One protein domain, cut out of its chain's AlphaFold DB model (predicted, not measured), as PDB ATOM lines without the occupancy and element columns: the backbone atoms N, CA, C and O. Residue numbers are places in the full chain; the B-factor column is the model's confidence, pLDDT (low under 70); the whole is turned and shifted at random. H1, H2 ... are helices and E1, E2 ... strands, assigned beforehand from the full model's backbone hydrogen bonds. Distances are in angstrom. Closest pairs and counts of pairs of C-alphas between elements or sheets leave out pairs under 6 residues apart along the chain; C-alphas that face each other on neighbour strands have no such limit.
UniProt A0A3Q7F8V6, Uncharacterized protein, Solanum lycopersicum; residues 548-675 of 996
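What this domain is: This is residues 548 to 675 of the 996 residues of an uncharacterized protein of Solanum lycopersicum (UniProt A0A3Q7F8V6). With little regular structure, this is a sandwich, two sheets partly face to face with strands crossed at 46 degrees: strongly twisted E3 E2 E4 E7 E8 and smaller E1 E5 E6, both antiparallel. The printed part has 128 residues, 50 in named elements, mostly strand: E1 E2 E3 H1 E4 E5 E6 E7 E8. It is compact, radius of gyration of the C-alphas 14.8 A, spanning 42 by 32 by 28 A.

How they stand to each other: E1, residues 553 to 556, is antiparallel to its neighbour E5, residues 614 to 620; N 555 and O 618, 2.9 A apart, are within hydrogen-bond range. E2, residues 560 to 564, and E3, residues 570 to 576, form a hairpin, with N 563 and O 573 at 2.9 A. H1, residues 591 to 594, is on neither sheet and too short for an O i to N i+4 pair.

Where its parts are: E1 begins at C-alpha 553 (12.622, -30.345, 51.142). E4 is residues 602 to 606, E6 627 to 632, E7 636 to 641. E5 spans 18.9 A. E8, residues 662 to 667, ends at C-alpha 667 (28.712, -16.929, 43.169).

The domain as a whole: The printed part has no cut. Links E3 to H1 and E7 to E8 are long. Residue 611 has pLDDT under 70.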
ATOM      1  N   ASN A 548       8.772 -33.662  38.848       95.56
ATOM      2  CA  ASN A 548       9.097 -32.348  39.414       95.56
ATOM      3  C   ASN A 548       9.682 -32.441  40.835       95.56
ATOM      4  O   ASN A 548       9.517 -33.439  41.533       95.56
ATOM      5  N   ILE A 549      10.337 -31.367  41.277       97.50
ATOM      6  CA  ILE A 549      10.985 -31.270  42.593       97.50
ATOM      7  C   ILE A 549      10.111 -30.622  43.675       97.50
ATOM      8  O   ILE A 549      10.615 -30.288  44.746       97.50
ATOM      9  N   LEU A 550       8.812 -30.411  43.441       97.00
ATOM     10  CA  LEU A 550       7.967 -29.628  44.354       97.00
ATOM     11  C   LEU A 550       7.827 -30.269  45.745       97.00
ATOM     12  O   LEU A 550       7.632 -29.552  46.729       97.00
ATOM     13  N   SER A 551       7.965 -31.595  45.842       97.19
ATOM     14  CA  SER A 551       7.977 -32.334  47.110       97.19
ATOM     15  C   SER A 551       9.340 -32.371  47.809       97.19
ATOM     16  O   SER A 551       9.402 -32.812  48.957       97.19
ATOM     17  N   ASN A 552      10.422 -31.932  47.156       97.94
ATOM     18  CA  ASN A 552      11.751 -31.922  47.767       97.94
ATOM     19  C   ASN A 552      11.790 -30.886  48.886       97.94
ATOM     20  O   ASN A 552      11.280 -29.777  48.732       97.94
ATOM     21  N   VAL A 553      12.419 -31.240  50.002       98.44
ATOM     22  CA  VAL A 553      12.622 -30.345  51.142       98.44
ATOM     23  C   VAL A 553      13.952 -29.624  50.961       98.44
ATOM     24  O   VAL A 553      14.979 -30.277  50.796       98.44
ATOM     25  N   ILE A 554      13.945 -28.295  51.012       98.19
ATOM     26  CA  ILE A 554      15.137 -27.455  50.925       98.19
ATOM     27  C   ILE A 554      15.265 -26.551  52.155       98.19
ATOM     28  O   ILE A 554      14.275 -26.065  52.700       98.19
ATOM     29  N   GLN A 555      16.507 -26.340  52.579       98.38
ATOM     30  CA  GLN A 555      16.926 -25.313  53.527       98.38
ATOM     31  C   GLN A 555      18.076 -24.519  52.897       98.38
ATOM     32  O   GLN A 555      18.983 -25.126  52.323       98.38
ATOM     33  N   ILE A 556      18.061 -23.191  53.019       98.31
ATOM     34  CA  ILE A 556      19.115 -22.286  52.536       98.31
ATOM     35  C   ILE A 556      19.636 -21.480  53.728       98.31
ATOM     36  O   ILE A 556      18.861 -20.928  54.504       98.31
ATOM     37  N   PHE A 557      20.958 -21.421  53.885       97.44
ATOM     38  CA  PHE A 557      21.628 -20.751  55.007       97.44
ATOM     39  C   PHE A 557      22.000 -19.302  54.660       97.44
ATOM     40  O   PHE A 557      23.155 -18.886  54.787       97.44
ATOM     41  N   GLY A 558      21.009 -18.561  54.166       96.94
ATOM     42  CA  GLY A 558      21.107 -17.138  53.871       96.94
ATOM     43  C   GLY A 558      19.855 -16.420  54.352       96.94
ATOM     44  O   GLY A 558      18.750 -16.718  53.901       96.94
ATOM     45  N   SER A 559      20.026 -15.490  55.285       96.88
ATOM     46  CA  SER A 559      18.933 -14.727  55.891       96.88
ATOM     47  C   SER A 559      18.496 -13.528  55.060       96.88
ATOM     48  O   SER A 559      17.468 -12.924  55.369       96.88
ATOM     49  N   HIS A 560      19.238 -13.203  54.000       97.81
ATOM     50  CA  HIS A 560      18.969 -12.074  53.121       97.81
ATOM     51  C   HIS A 560      19.081 -12.454  51.643       97.81
ATOM     52  O   HIS A 560      19.793 -13.392  51.282       97.81
ATOM     53  N   ILE A 561      18.411 -11.686  50.790       97.88
ATOM     54  CA  ILE A 561      18.457 -11.778  49.328       97.88
ATOM     55  C   ILE A 561      18.821 -10.428  48.716       97.88
ATOM     56  O   ILE A 561      18.532  -9.383  49.298       97.88
ATOM     57  N   THR A 562      19.433 -10.444  47.534       96.88
ATOM     58  CA  THR A 562      19.609  -9.231  46.721       96.88
ATOM     59  C   THR A 562      18.314  -8.949  45.967       96.88
ATOM     60  O   THR A 562      17.897  -9.786  45.163       96.88
ATOM     61  N   LEU A 563      17.681  -7.803  46.222       96.44
ATOM     62  CA  LEU A 563      16.451  -7.413  45.532       96.44
ATOM     63  C   LEU A 563      16.739  -7.115  44.064       96.44
ATOM     64  O   LEU A 563      17.761  -6.505  43.745       96.44
ATOM     65  N   VAL A 564      15.824  -7.520  43.190       95.94
ATOM     66  CA  VAL A 564      15.960  -7.386  41.739       95.94
ATOM     67  C   VAL A 564      14.825  -6.562  41.146       95.94
ATOM     68  O   VAL A 564      13.732  -6.496  41.709       95.94
ATOM     69  N   ASP A 565      15.089  -5.941  40.003       94.94
ATOM     70  CA  ASP A 565      14.076  -5.270  39.200       94.94
ATOM     71  C   ASP A 565      13.254  -6.265  38.348       94.94
ATOM     72  O   ASP A 565      13.397  -7.488  38.434       94.94
ATOM     73  N   LYS A 566      12.373  -5.735  37.492       92.62
ATOM     74  CA  LYS A 566      11.533  -6.534  36.580       92.62
ATOM     75  C   LYS A 566      12.319  -7.320  35.519       92.62
ATOM     76  O   LYS A 566      11.750  -8.208  34.895       92.62
ATOM     77  N   GLU A 567      13.582  -6.971  35.279       92.94
ATOM     78  CA  GLU A 567      14.496  -7.664  34.365       92.94
ATOM     79  C   GLU A 567      15.425  -8.635  35.116       92.94
ATOM     80  O   GLU A 567      16.335  -9.209  34.516       92.94
ATOM     81  N   LEU A 568      15.181  -8.844  36.417       93.19
ATOM     82  CA  LEU A 568      15.981  -9.668  37.324       93.19
ATOM     83  C   LEU A 568      17.415  -9.147  37.531       93.19
ATOM     84  O   LEU A 568      18.303  -9.911  37.921       93.19
ATOM     85  N   ILE A 569      17.645  -7.851  37.304       97.06
ATOM     86  CA  ILE A 569      18.909  -7.179  37.616       97.06
ATOM     87  C   ILE A 569      18.882  -6.728  39.077       97.06
ATOM     88  O   ILE A 569      17.900  -6.116  39.503       97.06
ATOM     89  N   PRO A 570      19.920  -7.023  39.880       95.94
ATOM     90  CA  PRO A 570      20.007  -6.514  41.239       95.94
ATOM     91  C   PRO A 570      19.909  -4.991  41.302       95.94
ATOM     92  O   PRO A 570      20.456  -4.266  40.484       95.94
ATOM     93  N   THR A 571      19.208  -4.500  42.312       96.25
ATOM     94  CA  THR A 571      19.040  -3.060  42.564       96.25
ATOM     95  C   THR A 571      20.192  -2.471  43.381       96.25
ATOM     96  O   THR A 571      20.316  -1.257  43.507       96.25
ATOM     97  N   GLY A 572      21.037  -3.330  43.959       92.62
ATOM     98  CA  GLY A 572      21.997  -2.977  45.004       92.62
ATOM     99  C   GLY A 572      21.439  -3.146  46.421       92.62
ATOM    100  O   GLY A 572      22.211  -3.153  47.375       92.62
ATOM    101  N   GLU A 573      20.129  -3.335  46.597       94.69
ATOM    102  CA  GLU A 573      19.522  -3.523  47.918       94.69
ATOM    103  C   GLU A 573      19.577  -4.983  48.391       94.69
ATOM    104  O   GLU A 573      19.455  -5.930  47.608       94.69
ATOM    105  N   ILE A 574      19.739  -5.165  49.705       95.00
ATOM    106  CA  ILE A 574      19.751  -6.467  50.378       95.00
ATOM    107  C   ILE A 574      18.637  -6.471  51.427       95.00
ATOM    108  O   ILE A 574      18.626  -5.623  52.317       95.00
ATOM    109  N   ALA A 575      17.719  -7.436  51.345       96.31
ATOM    110  CA  ALA A 575      16.535  -7.505  52.202       96.31
ATOM    111  C   ALA A 575      16.410  -8.863  52.911       96.31
ATOM    112  O   ALA A 575      16.819  -9.884  52.349       96.31
ATOM    113  N   PRO A 576      15.850  -8.907  54.134       97.88
ATOM    114  CA  PRO A 576      15.673 -10.152  54.871       97.88
ATOM    115  C   PRO A 576      14.628 -11.057  54.208       97.88
ATOM    116  O   PRO A 576      13.609 -10.594  53.701       97.88
ATOM    117  N   VAL A 577      14.838 -12.373  54.275       97.75
ATOM    118  CA  VAL A 577      13.898 -13.357  53.703       97.75
ATOM    119  C   VAL A 577      12.705 -13.649  54.607       97.75
ATOM    120  O   VAL A 577      11.700 -14.185  54.141       97.75
ATOM    121  N   LYS A 578      12.798 -13.316  55.900       96.50
ATOM    122  CA  LYS A 578      11.776 -13.619  56.908       96.50
ATOM    123  C   LYS A 578      10.409 -13.083  56.476       96.50
ATOM    124  O   LYS A 578      10.296 -11.933  56.069       96.50
ATOM    125  N   ASN A 579       9.369 -13.906  56.612       92.25
ATOM    126  CA  ASN A 579       7.989 -13.592  56.207       92.25
ATOM    127  C   ASN A 579       7.776 -13.381  54.692       92.25
ATOM    128  O   ASN A 579       6.707 -12.934  54.283       92.25
ATOM    129  N   THR A 580       8.741 -13.750  53.847       96.31
ATOM    130  CA  THR A 580       8.594 -13.725  52.382       96.31
ATOM    131  C   THR A 580       8.435 -15.148  51.819       96.31
ATOM    132  O   THR A 580       8.707 -16.133  52.517       96.31
ATOM    133  N   PRO A 581       8.026 -15.319  50.544       96.44
ATOM    134  CA  PRO A 581       8.073 -16.623  49.878       96.44
ATOM    135  C   PRO A 581       9.473 -17.266  49.858       96.44
ATOM    136  O   PRO A 581       9.562 -18.484  49.736       96.44
ATOM    137  N   TYR A 582      10.537 -16.475  50.032       97.31
ATOM    138  CA  TYR A 582      11.943 -16.886  50.008       97.31
ATOM    139  C   TYR A 582      12.478 -17.392  51.370       97.31
ATOM    140  O   TYR A 582      13.657 -17.707  51.495       97.31
ATOM    141  N   ASP A 583      11.651 -17.488  52.419       97.56
ATOM    142  CA  ASP A 583      12.115 -17.911  53.752       97.56
ATOM    143  C   ASP A 583      12.425 -19.424  53.846       97.56
ATOM    144  O   ASP A 583      11.602 -20.228  54.289       97.56
ATOM    145  N   PHE A 584      13.632 -19.828  53.450       97.81
ATOM    146  CA  PHE A 584      14.131 -21.205  53.584       97.81
ATOM    147  C   PHE A 584      15.142 -21.379  54.724       97.81
ATOM    148  O   PHE A 584      15.908 -22.345  54.726       97.81
ATOM    149  N   LEU A 585      15.136 -20.485  55.721       96.56
ATOM    150  CA  LEU A 585      15.997 -20.617  56.904       96.56
ATOM    151  C   LEU A 585      15.704 -21.908  57.677       96.56
ATOM    152  O   LEU A 585      16.601 -22.518  58.267       96.56
ATOM    153  N   LYS A 586      14.443 -22.354  57.632       97.06
ATOM    154  CA  LYS A 586      14.001 -23.675  58.082       97.06
ATOM    155  C   LYS A 586      13.678 -24.572  56.876       97.06
ATOM    156  O   LYS A 586      13.300 -24.057  55.825       97.06
ATOM    157  N   PRO A 587      13.798 -25.906  57.012       97.75
ATOM    158  CA  PRO A 587      13.457 -26.827  55.934       97.75
ATOM    159  C   PRO A 587      11.982 -26.715  55.517       97.75
ATOM    160  O   PRO A 587      11.085 -26.909  56.337       97.75
ATOM    161  N   HIS A 588      11.735 -26.465  54.231       97.56
ATOM    162  CA  HIS A 588      10.397 -26.421  53.635       97.56
ATOM    163  C   HIS A 588      10.380 -27.138  52.287       97.56
ATOM    164  O   HIS A 588      11.404 -27.227  51.614       97.56
ATOM    165  N   THR A 589       9.220 -27.649  51.864       97.88
ATOM    166  CA  THR A 589       9.101 -28.177  50.499       97.88
ATOM    167  C   THR A 589       9.203 -27.038  49.491       97.88
ATOM    168  O   THR A 589       8.635 -25.963  49.715       97.88
ATOM    169  N   VAL A 590       9.885 -27.271  48.368       97.25
ATOM    170  CA  VAL A 590      10.031 -26.282  47.286       97.25
ATOM    171  C   VAL A 590       8.657 -25.742  46.862       97.25
ATOM    172  O   VAL A 590       8.469 -24.533  46.733       97.25
ATOM    173  N   GLY A 591       7.657 -26.621  46.735       96.56
ATOM    174  CA  GLY A 591       6.307 -26.257  46.305       96.56
ATOM    175  C   GLY A 591       5.454 -25.502  47.329       96.56
ATOM    176  O   GLY A 591       4.435 -24.937  46.941       96.56
ATOM    177  N   SER A 592       5.839 -25.447  48.611       95.88
ATOM    178  CA  SER A 592       4.984 -24.890  49.678       95.88
ATOM    179  C   SER A 592       4.597 -23.419  49.476       95.88
ATOM    180  O   SER A 592       3.534 -22.996  49.928       95.88
ATOM    181  N   ARG A 593       5.449 -22.631  48.806       96.12
ATOM    182  CA  ARG A 593       5.256 -21.182  48.609       96.12
ATOM    183  C   ARG A 593       5.453 -20.716  47.170       96.12
ATOM    184  O   ARG A 593       5.273 -19.536  46.897       96.12
ATOM    185  N   ILE A 594       5.748 -21.633  46.246       94.06
ATOM    186  CA  ILE A 594       6.089 -21.293  44.859       94.06
ATOM    187  C   ILE A 594       4.940 -20.585  44.125       94.06
ATOM    188  O   ILE A 594       5.187 -19.702  43.320       94.06
ATOM    189  N   LYS A 595       3.682 -20.893  44.482       92.44
ATOM    190  CA  LYS A 595       2.474 -20.251  43.927       92.44
ATOM    191  C   LYS A 595       2.322 -18.768  44.295       92.44
ATOM    192  O   LYS A 595       1.470 -18.098  43.731       92.44
ATOM    193  N   LYS A 596       3.101 -18.265  45.262       94.75
ATOM    194  CA  LYS A 596       3.153 -16.830  45.599       94.75
ATOM    195  C   LYS A 596       4.065 -16.044  44.651       94.75
ATOM    196  O   LYS A 596       4.170 -14.831  44.789       94.75
ATOM    197  N   LEU A 597       4.759 -16.735  43.750       91.75
ATOM    198  CA  LEU A 597       5.674 -16.176  42.765       91.75
ATOM    199  C   LEU A 597       5.088 -16.396  41.369       91.75
ATOM    200  O   LEU A 597       4.357 -17.359  41.149       91.75
ATOM    201  N   GLN A 598       5.431 -15.519  40.427       84.12
ATOM    202  CA  GLN A 598       4.885 -15.577  39.070       84.12
ATOM    203  C   GLN A 598       5.380 -16.811  38.298       84.12
ATOM    204  O   GLN A 598       4.567 -17.552  37.758       84.12
ATOM    205  N   ASN A 599       6.698 -17.056  38.294       84.75
ATOM    206  CA  ASN A 599       7.325 -18.091  37.455       84.75
ATOM    207  C   ASN A 599       8.094 -19.162  38.254       84.75
ATOM    208  O   ASN A 599       8.543 -20.146  37.679       84.75
ATOM    209  N   GLY A 600       8.245 -18.994  39.573       93.31
ATOM    210  CA  GLY A 600       9.041 -19.856  40.454       93.31
ATOM    211  C   GLY A 600      10.171 -19.098  41.152       93.31
ATOM    212  O   GLY A 600      10.140 -17.871  41.222       93.31
ATOM    213  N   TYR A 601      11.152 -19.813  41.710       96.12
ATOM    214  CA  TYR A 601      12.296 -19.176  42.373       96.12
ATOM    215  C   TYR A 601      13.392 -18.858  41.355       96.12
ATOM    216  O   TYR A 601      13.757 -19.722  40.558       96.12
ATOM    217  N   ASP A 602      13.903 -17.632  41.406       94.88
ATOM    218  CA  ASP A 602      15.105 -17.163  40.714       94.88
ATOM    219  C   ASP A 602      15.653 -15.963  41.505       94.88
ATOM    220  O   ASP A 602      15.320 -14.813  41.230       94.88
ATOM    221  N   ILE A 603      16.379 -16.231  42.595       96.25
ATOM    222  CA  ILE A 603      16.874 -15.174  43.490       96.25
ATOM    223  C   ILE A 603      18.240 -15.523  44.098       96.25
ATOM    224  O   ILE A 603      18.501 -16.679  44.443       96.25
ATOM    225  N   ASN A 604      19.105 -14.520  44.271       97.62
ATOM    226  CA  ASN A 604      20.385 -14.671  44.965       97.62
ATOM    227  C   ASN A 604      20.234 -14.415  46.470       97.62
ATOM    228  O   ASN A 604      19.777 -13.350  46.881       97.62
ATOM    229  N   TYR A 605      20.677 -15.378  47.278       98.31
ATOM    230  CA  TYR A 605      20.790 -15.273  48.731       98.31
ATOM    231  C   TYR A 605      22.200 -14.833  49.126       98.31
ATOM    232  O   TYR A 605      23.188 -15.373  48.624       98.31
ATOM    233  N   ALA A 606      22.295 -13.920  50.088       96.50
ATOM    234  CA  ALA A 606      23.523 -13.624  50.813       96.50
ATOM    235  C   ALA A 606      23.704 -14.645  51.948       96.50
ATOM    236  O   ALA A 606      22.811 -14.823  52.777       96.50
ATOM    237  N   LEU A 607      24.843 -15.343  51.977       96.00
ATOM    238  CA  LEU A 607      25.107 -16.402  52.953       96.00
ATOM    239  C   LEU A 607      25.568 -15.821  54.296       96.00
ATOM    240  O   LEU A 607      26.493 -15.012  54.337       96.00
ATOM    241  N   ASP A 608      24.997 -16.310  55.399       89.81
ATOM    242  CA  ASP A 608      25.176 -15.706  56.733       89.81
ATOM    243  C   ASP A 608      26.559 -15.966  57.359       89.81
ATOM    244  O   ASP A 608      27.016 -15.251  58.250       89.81
ATOM    245  N   SER A 609      27.238 -17.034  56.938       82.81
ATOM    246  CA  SER A 609      28.479 -17.477  57.576       82.81
ATOM    247  C   SER A 609      29.700 -16.700  57.081       82.81
ATOM    248  O   SER A 609      29.921 -16.579  55.883       82.81
ATOM    249  N   SER A 610      30.593 -16.295  57.987       76.31
ATOM    250  CA  SER A 610      31.914 -15.744  57.639       76.31
ATOM    251  C   SER A 610      32.986 -16.818  57.380       76.31
ATOM    252  O   SER A 610      34.139 -16.496  57.084       76.31
ATOM    253  N   ALA A 611      32.637 -18.107  57.478       67.81
ATOM    254  CA  ALA A 611      33.581 -19.202  57.286       67.81
ATOM    255  C   ALA A 611      34.154 -19.237  55.856       67.81
ATOM    256  O   ALA A 611      33.491 -18.896  54.875       67.81
ATOM    257  N   LYS A 612      35.385 -19.753  55.721       78.19
ATOM    258  CA  LYS A 612      36.043 -19.937  54.412       78.19
ATOM    259  C   LYS A 612      35.243 -20.848  53.470       78.19
ATOM    260  O   LYS A 612      35.284 -20.647  52.265       78.19
ATOM    261  N   MET A 613      34.546 -21.843  54.018       89.25
ATOM    262  CA  MET A 613      33.592 -22.701  53.309       89.25
ATOM    263  C   MET A 613      32.248 -22.620  54.034       89.25
ATOM    264  O   MET A 613      32.037 -23.307  55.035       89.25
ATOM    265  N   LYS A 614      31.367 -21.755  53.541       92.06
ATOM    266  CA  LYS A 614      30.051 -21.459  54.108       92.06
ATOM    267  C   LYS A 614      29.075 -22.592  53.794       92.06
ATOM    268  O   LYS A 614      29.126 -23.114  52.678       92.06
ATOM    269  N   PRO A 615      28.199 -22.996  54.725       95.75
ATOM    270  CA  PRO A 615      27.034 -23.793  54.367       95.75
ATOM    271  C   PRO A 615      26.148 -22.976  53.419       95.75
ATOM    272  O   PRO A 615      25.913 -21.799  53.659       95.75
ATOM    273  N   VAL A 616      25.708 -23.593  52.324       97.31
ATOM    274  CA  VAL A 616      24.891 -22.942  51.290       97.31
ATOM    275  C   VAL A 616      23.442 -23.377  51.440       97.31
ATOM    276  O   VAL A 616      22.557 -22.571  51.706       97.31
ATOM    277  N   GLY A 617      23.205 -24.684  51.351       96.75
ATOM    278  CA  GLY A 617      21.877 -25.253  51.503       96.75
ATOM    279  C   GLY A 617      21.902 -26.770  51.585       96.75
ATOM    280  O   GLY A 617      22.928 -27.413  51.329       96.75
ATOM    281  N   ARG A 618      20.758 -27.332  51.966       98.25
ATOM    282  CA  ARG A 618      20.521 -28.771  52.065       98.25
ATOM    283  C   ARG A 618      19.218 -29.117  51.358       98.25
ATOM    284  O   ARG A 618      18.199 -28.501  51.645       98.25
ATOM    285  N   VAL A 619      19.257 -30.103  50.470       98.25
ATOM    286  CA  VAL A 619      18.100 -30.609  49.720       98.25
ATOM    287  C   VAL A 619      17.895 -32.080  50.065       98.25
ATOM    288  O   VAL A 619      18.860 -32.844  50.107       98.25
ATOM    289  N   TYR A 620      16.654 -32.478  50.312       98.12
ATOM    290  CA  TYR A 620      16.258 -33.843  50.638       98.12
ATOM    291  C   TYR A 620      15.058 -34.271  49.794       98.12
ATOM    292  O   TYR A 620      14.045 -33.571  49.753       98.12
ATOM    293  N   ASP A 621      15.162 -35.432  49.151       98.12
ATOM    294  CA  ASP A 621      14.023 -36.104  48.534       98.12
ATOM    295  C   ASP A 621      13.606 -37.296  49.400       98.12
ATOM    296  O   ASP A 621      14.372 -38.232  49.636       98.12
ATOM    297  N   LYS A 622      12.355 -37.270  49.864       95.38
ATOM    298  CA  LYS A 622      11.805 -38.287  50.767       95.38
ATOM    299  C   LYS A 622      11.680 -39.657  50.097       95.38
ATOM    300  O   LYS A 622      11.817 -40.681  50.775       95.38
ATOM    301  N   LYS A 623      11.405 -39.693  48.786       95.50
ATOM    302  CA  LYS A 623      11.165 -40.945  48.055       95.50
ATOM    303  C   LYS A 623      12.457 -41.751  47.930       95.50
ATOM    304  O   LYS A 623      12.519 -42.861  48.459       95.50
ATOM    305  N   SER A 624      13.489 -41.162  47.327       97.38
ATOM    306  CA  SER A 624      14.812 -41.784  47.177       97.38
ATOM    307  C   SER A 624      15.591 -41.862  48.495       97.38
ATOM    308  O   SER A 624      16.426 -42.741  48.682       97.38
ATOM    309  N   GLY A 625      15.336 -40.953  49.437       97.38
ATOM    310  CA  GLY A 625      16.142 -40.818  50.649       97.38
ATOM    311  C   GLY A 625      17.477 -40.096  50.428       97.38
ATOM    312  O   GLY A 625      18.254 -39.981  51.377       97.38
ATOM    313  N   ARG A 626      17.760 -39.591  49.218       97.56
ATOM    314  CA  ARG A 626      19.006 -38.870  48.923       97.56
ATOM    315  C   ARG A 626      19.009 -37.484  49.567       97.56
ATOM    316  O   ARG A 626      17.992 -36.790  49.619       97.56
ATOM    317  N   VAL A 627      20.189 -37.067  50.025       97.38
ATOM    318  CA  VAL A 627      20.438 -35.753  50.630       97.38
ATOM    319  C   VAL A 627      21.622 -35.098  49.931       97.38
ATOM    320  O   VAL A 627      22.708 -35.668  49.888       97.38
ATOM    321  N   MET A 628      21.440 -33.869  49.457       97.38
ATOM    322  CA  MET A 628      22.523 -33.028  48.953       97.38
ATOM    323  C   MET A 628      22.784 -31.883  49.930       97.38
ATOM    324  O   MET A 628      21.876 -31.117  50.235       97.38
ATOM    325  N   SER A 629      24.026 -31.743  50.389       96.94
ATOM    326  CA  SER A 629      24.476 -30.617  51.217       96.94
ATOM    327  C   SER A 629      25.571 -29.853  50.480       96.94
ATOM    328  O   SER A 629      26.583 -30.443  50.103       96.94
ATOM    329  N   VAL A 630      25.395 -28.545  50.309       97.12
ATOM    330  CA  VAL A 630      26.316 -27.692  49.545       97.12
ATOM    331  C   VAL A 630      27.098 -26.776  50.487       97.12
ATOM    332  O   VAL A 630      26.537 -26.195  51.419       97.12
ATOM    333  N   LYS A 631      28.408 -26.645  50.245       95.50
ATOM    334  CA  LYS A 631      29.285 -25.662  50.895       95.50
ATOM    335  C   LYS A 631      30.104 -24.917  49.849       95.50
ATOM    336  O   LYS A 631      30.583 -25.553  48.912       95.50
ATOM    337  N   ALA A 632      30.334 -23.621  50.038       94.25
ATOM    338  CA  ALA A 632      31.089 -22.804  49.088       94.25
ATOM    339  C   ALA A 632      31.899 -21.693  49.756       94.25
ATOM    340  O   ALA A 632      31.564 -21.220  50.839       94.25
ATOM    341  N   SER A 633      32.969 -21.254  49.094       91.56
ATOM    342  CA  SER A 633      33.723 -20.065  49.508       91.56
ATOM    343  C   SER A 633      33.066 -18.755  49.080       91.56
ATOM    344  O   SER A 633      33.353 -17.712  49.668       91.56
ATOM    345  N   ALA A 634      32.180 -18.815  48.085       91.88
ATOM    346  CA  ALA A 634      31.430 -17.679  47.573       91.88
ATOM    347  C   ALA A 634      30.580 -17.000  48.670       91.88
ATOM    348  O   ALA A 634      30.238 -17.645  49.666       91.88
ATOM    349  N   PRO A 635      30.286 -15.695  48.545       93.88
ATOM    350  CA  PRO A 635      29.442 -14.976  49.498       93.88
ATOM    351  C   PRO A 635      27.940 -15.195  49.264       93.88
ATOM    352  O   PRO A 635      27.164 -14.972  50.187       93.88
ATOM    353  N   GLY A 636      27.529 -15.627  48.068       95.75
ATOM    354  CA  GLY A 636      26.126 -15.817  47.720       95.75
ATOM    355  C   GLY A 636      25.824 -17.130  47.011       95.75
ATOM    356  O   GLY A 636      26.721 -17.897  46.637       95.75
ATOM    357  N   VAL A 637      24.528 -17.379  46.844       97.62
ATOM    358  CA  VAL A 637      23.990 -18.476  46.038       97.62
ATOM    359  C   VAL A 637      22.755 -18.016  45.269       97.62
ATOM    360  O   VAL A 637      21.782 -17.581  45.880       97.62
ATOM    361  N   GLN A 638      22.756 -18.170  43.944       97.25
ATOM    362  CA  GLN A 638      21.517 -18.101  43.170       97.25
ATOM    363  C   GLN A 638      20.747 -19.401  43.388       97.25
ATOM    364  O   GLN A 638      21.232 -20.488  43.054       97.25
ATOM    365  N   PHE A 639      19.554 -19.289  43.966       97.31
ATOM    366  CA  PHE A 639      18.597 -20.379  44.023       97.31
ATOM    367  C   PHE A 639      17.578 -20.201  42.911       97.31
ATOM    368  O   PHE A 639      16.835 -19.218  42.869       97.31
ATOM    369  N   TYR A 640      17.549 -21.191  42.032       92.62
ATOM    370  CA  TYR A 640      16.717 -21.184  40.849       92.62
ATOM    371  C   TYR A 640      15.970 -22.515  40.720       92.62
ATOM    372  O   TYR A 640      16.537 -23.586  40.950       92.62
ATOM    373  N   THR A 641      14.698 -22.465  40.338       94.88
ATOM    374  CA  THR A 641      13.922 -23.635  39.901       94.88
ATOM    375  C   THR A 641      13.754 -23.613  38.388       94.88
ATOM    376  O   THR A 641      13.728 -22.551  37.791       94.88
ATOM    377  N   SER A 642      13.631 -24.774  37.741       92.19
ATOM    378  CA  SER A 642      13.380 -24.880  36.284       92.19
ATOM    379  C   SER A 642      12.025 -24.275  35.884       92.19
ATOM    380  O   SER A 642      11.028 -24.978  35.743       92.19
ATOM    381  N   ASN A 643      11.996 -22.960  35.702       90.75
ATOM    382  CA  ASN A 643      10.799 -22.133  35.528       90.75
ATOM    383  C   ASN A 643      10.330 -22.085  34.064       90.75
ATOM    384  O   ASN A 643      10.053 -21.022  33.523       90.75
ATOM    385  N   TRP A 644      10.331 -23.230  33.378       89.31
ATOM    386  CA  TRP A 644       9.940 -23.304  31.968       89.31
ATOM    387  C   TRP A 644       8.419 -23.383  31.821       89.31
ATOM    388  O   TRP A 644       7.782 -24.167  32.518       89.31
ATOM    389  N   ASP A 645       7.858 -22.673  30.840       83.38
ATOM    390  CA  ASP A 645       6.416 -22.722  30.538       83.38
ATOM    391  C   ASP A 645       5.969 -24.064  29.938       83.38
ATOM    392  O   ASP A 645       4.800 -24.443  29.998       83.38
ATOM    393  N   LYS A 646       6.904 -24.785  29.309       89.00
ATOM    394  CA  LYS A 646       6.664 -26.053  28.612       89.00
ATOM    395  C   LYS A 646       7.709 -27.084  29.006       89.00
ATOM    396  O   LYS A 646       8.821 -26.745  29.415       89.00
ATOM    397  N   SER A 647       7.351 -28.353  28.842       91.88
ATOM    398  CA  SER A 647       8.289 -29.445  29.055       91.88
ATOM    399  C   SER A 647       9.451 -29.388  28.058       91.88
ATOM    400  O   SER A 647       9.294 -28.978  26.906       91.88
ATOM    401  N   LYS A 648      10.636 -29.812  28.506       92.00
ATOM    402  CA  LYS A 648      11.845 -29.898  27.679       92.00
ATOM    403  C   LYS A 648      12.259 -31.349  27.510       92.00
ATOM    404  O   LYS A 648      12.337 -32.084  28.488       92.00
ATOM    405  N   LYS A 649      12.560 -31.756  26.280       93.94
ATOM    406  CA  LYS A 649      13.149 -33.071  26.017       93.94
ATOM    407  C   LYS A 649      14.551 -33.128  26.627       93.94
ATOM    408  O   LYS A 649      15.329 -32.201  26.424       93.94
ATOM    409  N   GLY A 650      14.850 -34.190  27.360       93.69
ATOM    410  CA  GLY A 650      16.152 -34.443  27.968       93.69
ATOM    411  C   GLY A 650      16.652 -35.860  27.718       93.69
ATOM    412  O   GLY A 650      16.235 -36.517  26.762       93.69
ATOM    413  N   LYS A 651      17.538 -36.330  28.602       94.19
ATOM    414  CA  LYS A 651      18.141 -37.675  28.563       94.19
ATOM    415  C   LYS A 651      17.110 -38.786  28.379       94.19
ATOM    416  O   LYS A 651      16.040 -38.758  28.994       94.19
ATOM    417  N   GLY A 652      17.445 -39.776  27.560       91.88
ATOM    418  CA  GLY A 652      16.580 -40.903  27.214       91.88
ATOM    419  C   GLY A 652      15.282 -40.488  26.515       91.88
ATOM    420  O   GLY A 652      14.325 -41.255  26.500       91.88
ATOM    421  N   GLY A 653      15.206 -39.257  25.997       91.94
ATOM    422  CA  GLY A 653      13.981 -38.677  25.449       91.94
ATOM    423  C   GLY A 653      12.926 -38.300  26.493       91.94
ATOM    424  O   GLY A 653      11.814 -37.943  26.105       91.94
ATOM    425  N   PHE A 654      13.240 -38.351  27.793       95.62
ATOM    426  CA  PHE A 654      12.296 -37.994  28.850       95.62
ATOM    427  C   PHE A 654      11.923 -36.508  28.773       95.62
ATOM    428  O   PHE A 654      12.784 -35.643  28.603       95.62
ATOM    429  N   MET A 655      10.636 -36.201  28.925       96.44
ATOM    430  CA  MET A 655      10.139 -34.828  28.920       96.44
ATOM    431  C   MET A 655      10.191 -34.256  30.337       96.44
ATOM    432  O   MET A 655       9.331 -34.550  31.164       96.44
ATOM    433  N   TYR A 656      11.190 -33.422  30.620       96.88
ATOM    434  CA  TYR A 656      11.304 -32.712  31.888       96.88
ATOM    435  C   TYR A 656      10.144 -31.715  32.038       96.88
ATOM    436  O   TYR A 656      10.048 -30.797  31.219       96.88
ATOM    437  N   PRO A 657       9.258 -31.869  33.041       95.94
ATOM    438  CA  PRO A 657       8.156 -30.934  33.266       95.94
ATOM    439  C   PRO A 657       8.655 -29.580  33.810       95.94
ATOM    440  O   PRO A 657       9.812 -29.466  34.225       95.94
ATOM    441  N   PRO A 658       7.790 -28.553  33.881       93.94
ATOM    442  CA  PRO A 658       8.056 -27.379  34.707       93.94
ATOM    443  C   PRO A 658       8.456 -27.785  36.134       93.94
ATOM    444  O   PRO A 658       7.902 -28.725  36.714       93.94
ATOM    445  N   HIS A 659       9.449 -27.094  36.690       95.56
ATOM    446  CA  HIS A 659      10.058 -27.389  37.987       95.56
ATOM    447  C   HIS A 659      10.617 -28.825  38.107       95.56
ATOM    448  O   HIS A 659      10.576 -29.418  39.184       95.56
ATOM    449  N   ALA A 660      11.152 -29.404  37.025       97.19
ATOM    450  CA  ALA A 660      11.838 -30.705  37.012       97.19
ATOM    451  C   ALA A 660      13.096 -30.789  37.895       97.19
ATOM    452  O   ALA A 660      13.517 -31.882  38.259       97.19
ATOM    453  N   ALA A 661      13.732 -29.658  38.195       97.69
ATOM    454  CA  ALA A 661      14.979 -29.558  38.955       97.69
ATOM    455  C   ALA A 661      15.201 -28.156  39.548       97.69
ATOM    456  O   ALA A 661      14.541 -27.191  39.142       97.69
ATOM    457  N   LEU A 662      16.167 -28.058  40.467       97.31
ATOM    458  CA  LEU A 662      16.693 -26.807  41.029       97.31
ATOM    459  C   LEU A 662      18.185 -26.628  40.739       97.31
ATOM    460  O   LEU A 662      18.904 -27.609  40.568       97.31
ATOM    461  N   ALA A 663      18.663 -25.389  40.766       96.75
ATOM    462  CA  ALA A 663      20.076 -25.033  40.752       96.75
ATOM    463  C   ALA A 663      20.447 -24.261  42.030       96.75
ATOM    464  O   ALA A 663      19.642 -23.510  42.581       96.75
ATOM    465  N   LEU A 664      21.676 -24.488  42.503       96.88
ATOM    466  CA  LEU A 664      22.317 -23.747  43.590       96.88
ATOM    467  C   LEU A 664      23.670 -23.254  43.075       96.88
ATOM    468  O   LEU A 664      24.690 -23.928  43.231       96.88
ATOM    469  N   GLU A 665      23.664 -22.108  42.409       95.38
ATOM    470  CA  GLU A 665      24.860 -21.529  41.802       95.38
ATOM    471  C   GLU A 665      25.594 -20.669  42.820       95.38
ATOM    472  O   GLU A 665      25.108 -19.620  43.228       95.38
ATOM    473  N   THR A 666      26.768 -21.105  43.252       95.50
ATOM    474  CA  THR A 666      27.537 -20.398  44.279       95.50
ATOM    475  C   THR A 666      28.408 -19.336  43.623       95.50
ATOM    476  O   THR A 666      29.324 -19.685  42.878       95.50
ATOM    477  N   LEU A 667      28.144 -18.061  43.904       94.06
ATOM    478  CA  LEU A 667      28.712 -16.929  43.169       94.06
ATOM    479  C   LEU A 667      28.956 -15.703  44.059       94.06
ATOM    480  O   LEU A 667      28.453 -15.599  45.182       94.06
ATOM    481  N   VAL A 668      29.770 -14.773  43.563       93.31
ATOM    482  CA  VAL A 668      29.694 -13.368  43.996       93.31
ATOM    483  C   VAL A 668      28.369 -12.804  43.496       93.31
ATOM    484  O   VAL A 668      27.917 -13.236  42.441       93.31
ATOM    485  N   PHE A 669      27.732 -11.890  44.233       95.75
ATOM    486  CA  PHE A 669      26.384 -11.415  43.902       95.75
ATOM    487  C   PHE A 669      26.272 -10.990  42.426       95.75
ATOM    488  O   PHE A 669      27.232 -10.421  41.890       95.75
ATOM    489  N   PRO A 670      25.144 -11.287  41.750       96.19
ATOM    490  CA  PRO A 670      24.945 -10.852  40.372       96.19
ATOM    491  C   PRO A 670      25.122  -9.334  40.266       96.19
ATOM    492  O   PRO A 670      24.904  -8.607  41.234       96.19
ATOM    493  N   ASP A 671      25.598  -8.872  39.115       96.50
ATOM    494  CA  ASP A 671      25.886  -7.462  38.838       96.50
ATOM    495  C   ASP A 671      26.784  -6.719  39.858       96.50
ATOM    496  O   ASP A 671      26.856  -5.495  39.854       96.50
ATOM    497  N   ALA A 672      27.539  -7.423  40.716       93.75
ATOM    498  CA  ALA A 672      28.390  -6.792  41.740       93.75
ATOM    499  C   ALA A 672      29.431  -5.803  41.186       93.75
ATOM    500  O   ALA A 672      29.891  -4.922  41.905       93.75
ATOM    501  N   VAL A 673      29.786  -5.911  39.903       93.19
ATOM    502  CA  VAL A 673      30.664  -4.945  39.227       93.19
ATOM    503  C   VAL A 673      30.053  -3.535  39.148       93.19
ATOM    504  O   VAL A 673      30.798  -2.562  39.087       93.19
ATOM    505  N   ASN A 674      28.722  -3.421  39.198       94.69
ATOM    506  CA  ASN A 674      27.975  -2.162  39.163       94.69
ATOM    507  C   ASN A 674      27.457  -1.718  40.544       94.69
ATOM    508  O   ASN A 674      26.946  -0.606  40.675       94.69
ATOM    509  N   HIS A 675      27.631  -2.535  41.588       90.69
ATOM    510  CA  HIS A 675      27.154  -2.249  42.944       90.69
ATOM    511  C   HIS A 675      28.322  -2.214  43.940       90.69
ATOM    512  O   HIS A 675      28.754  -3.261  44.424       90.69
TER     513      HIS A 675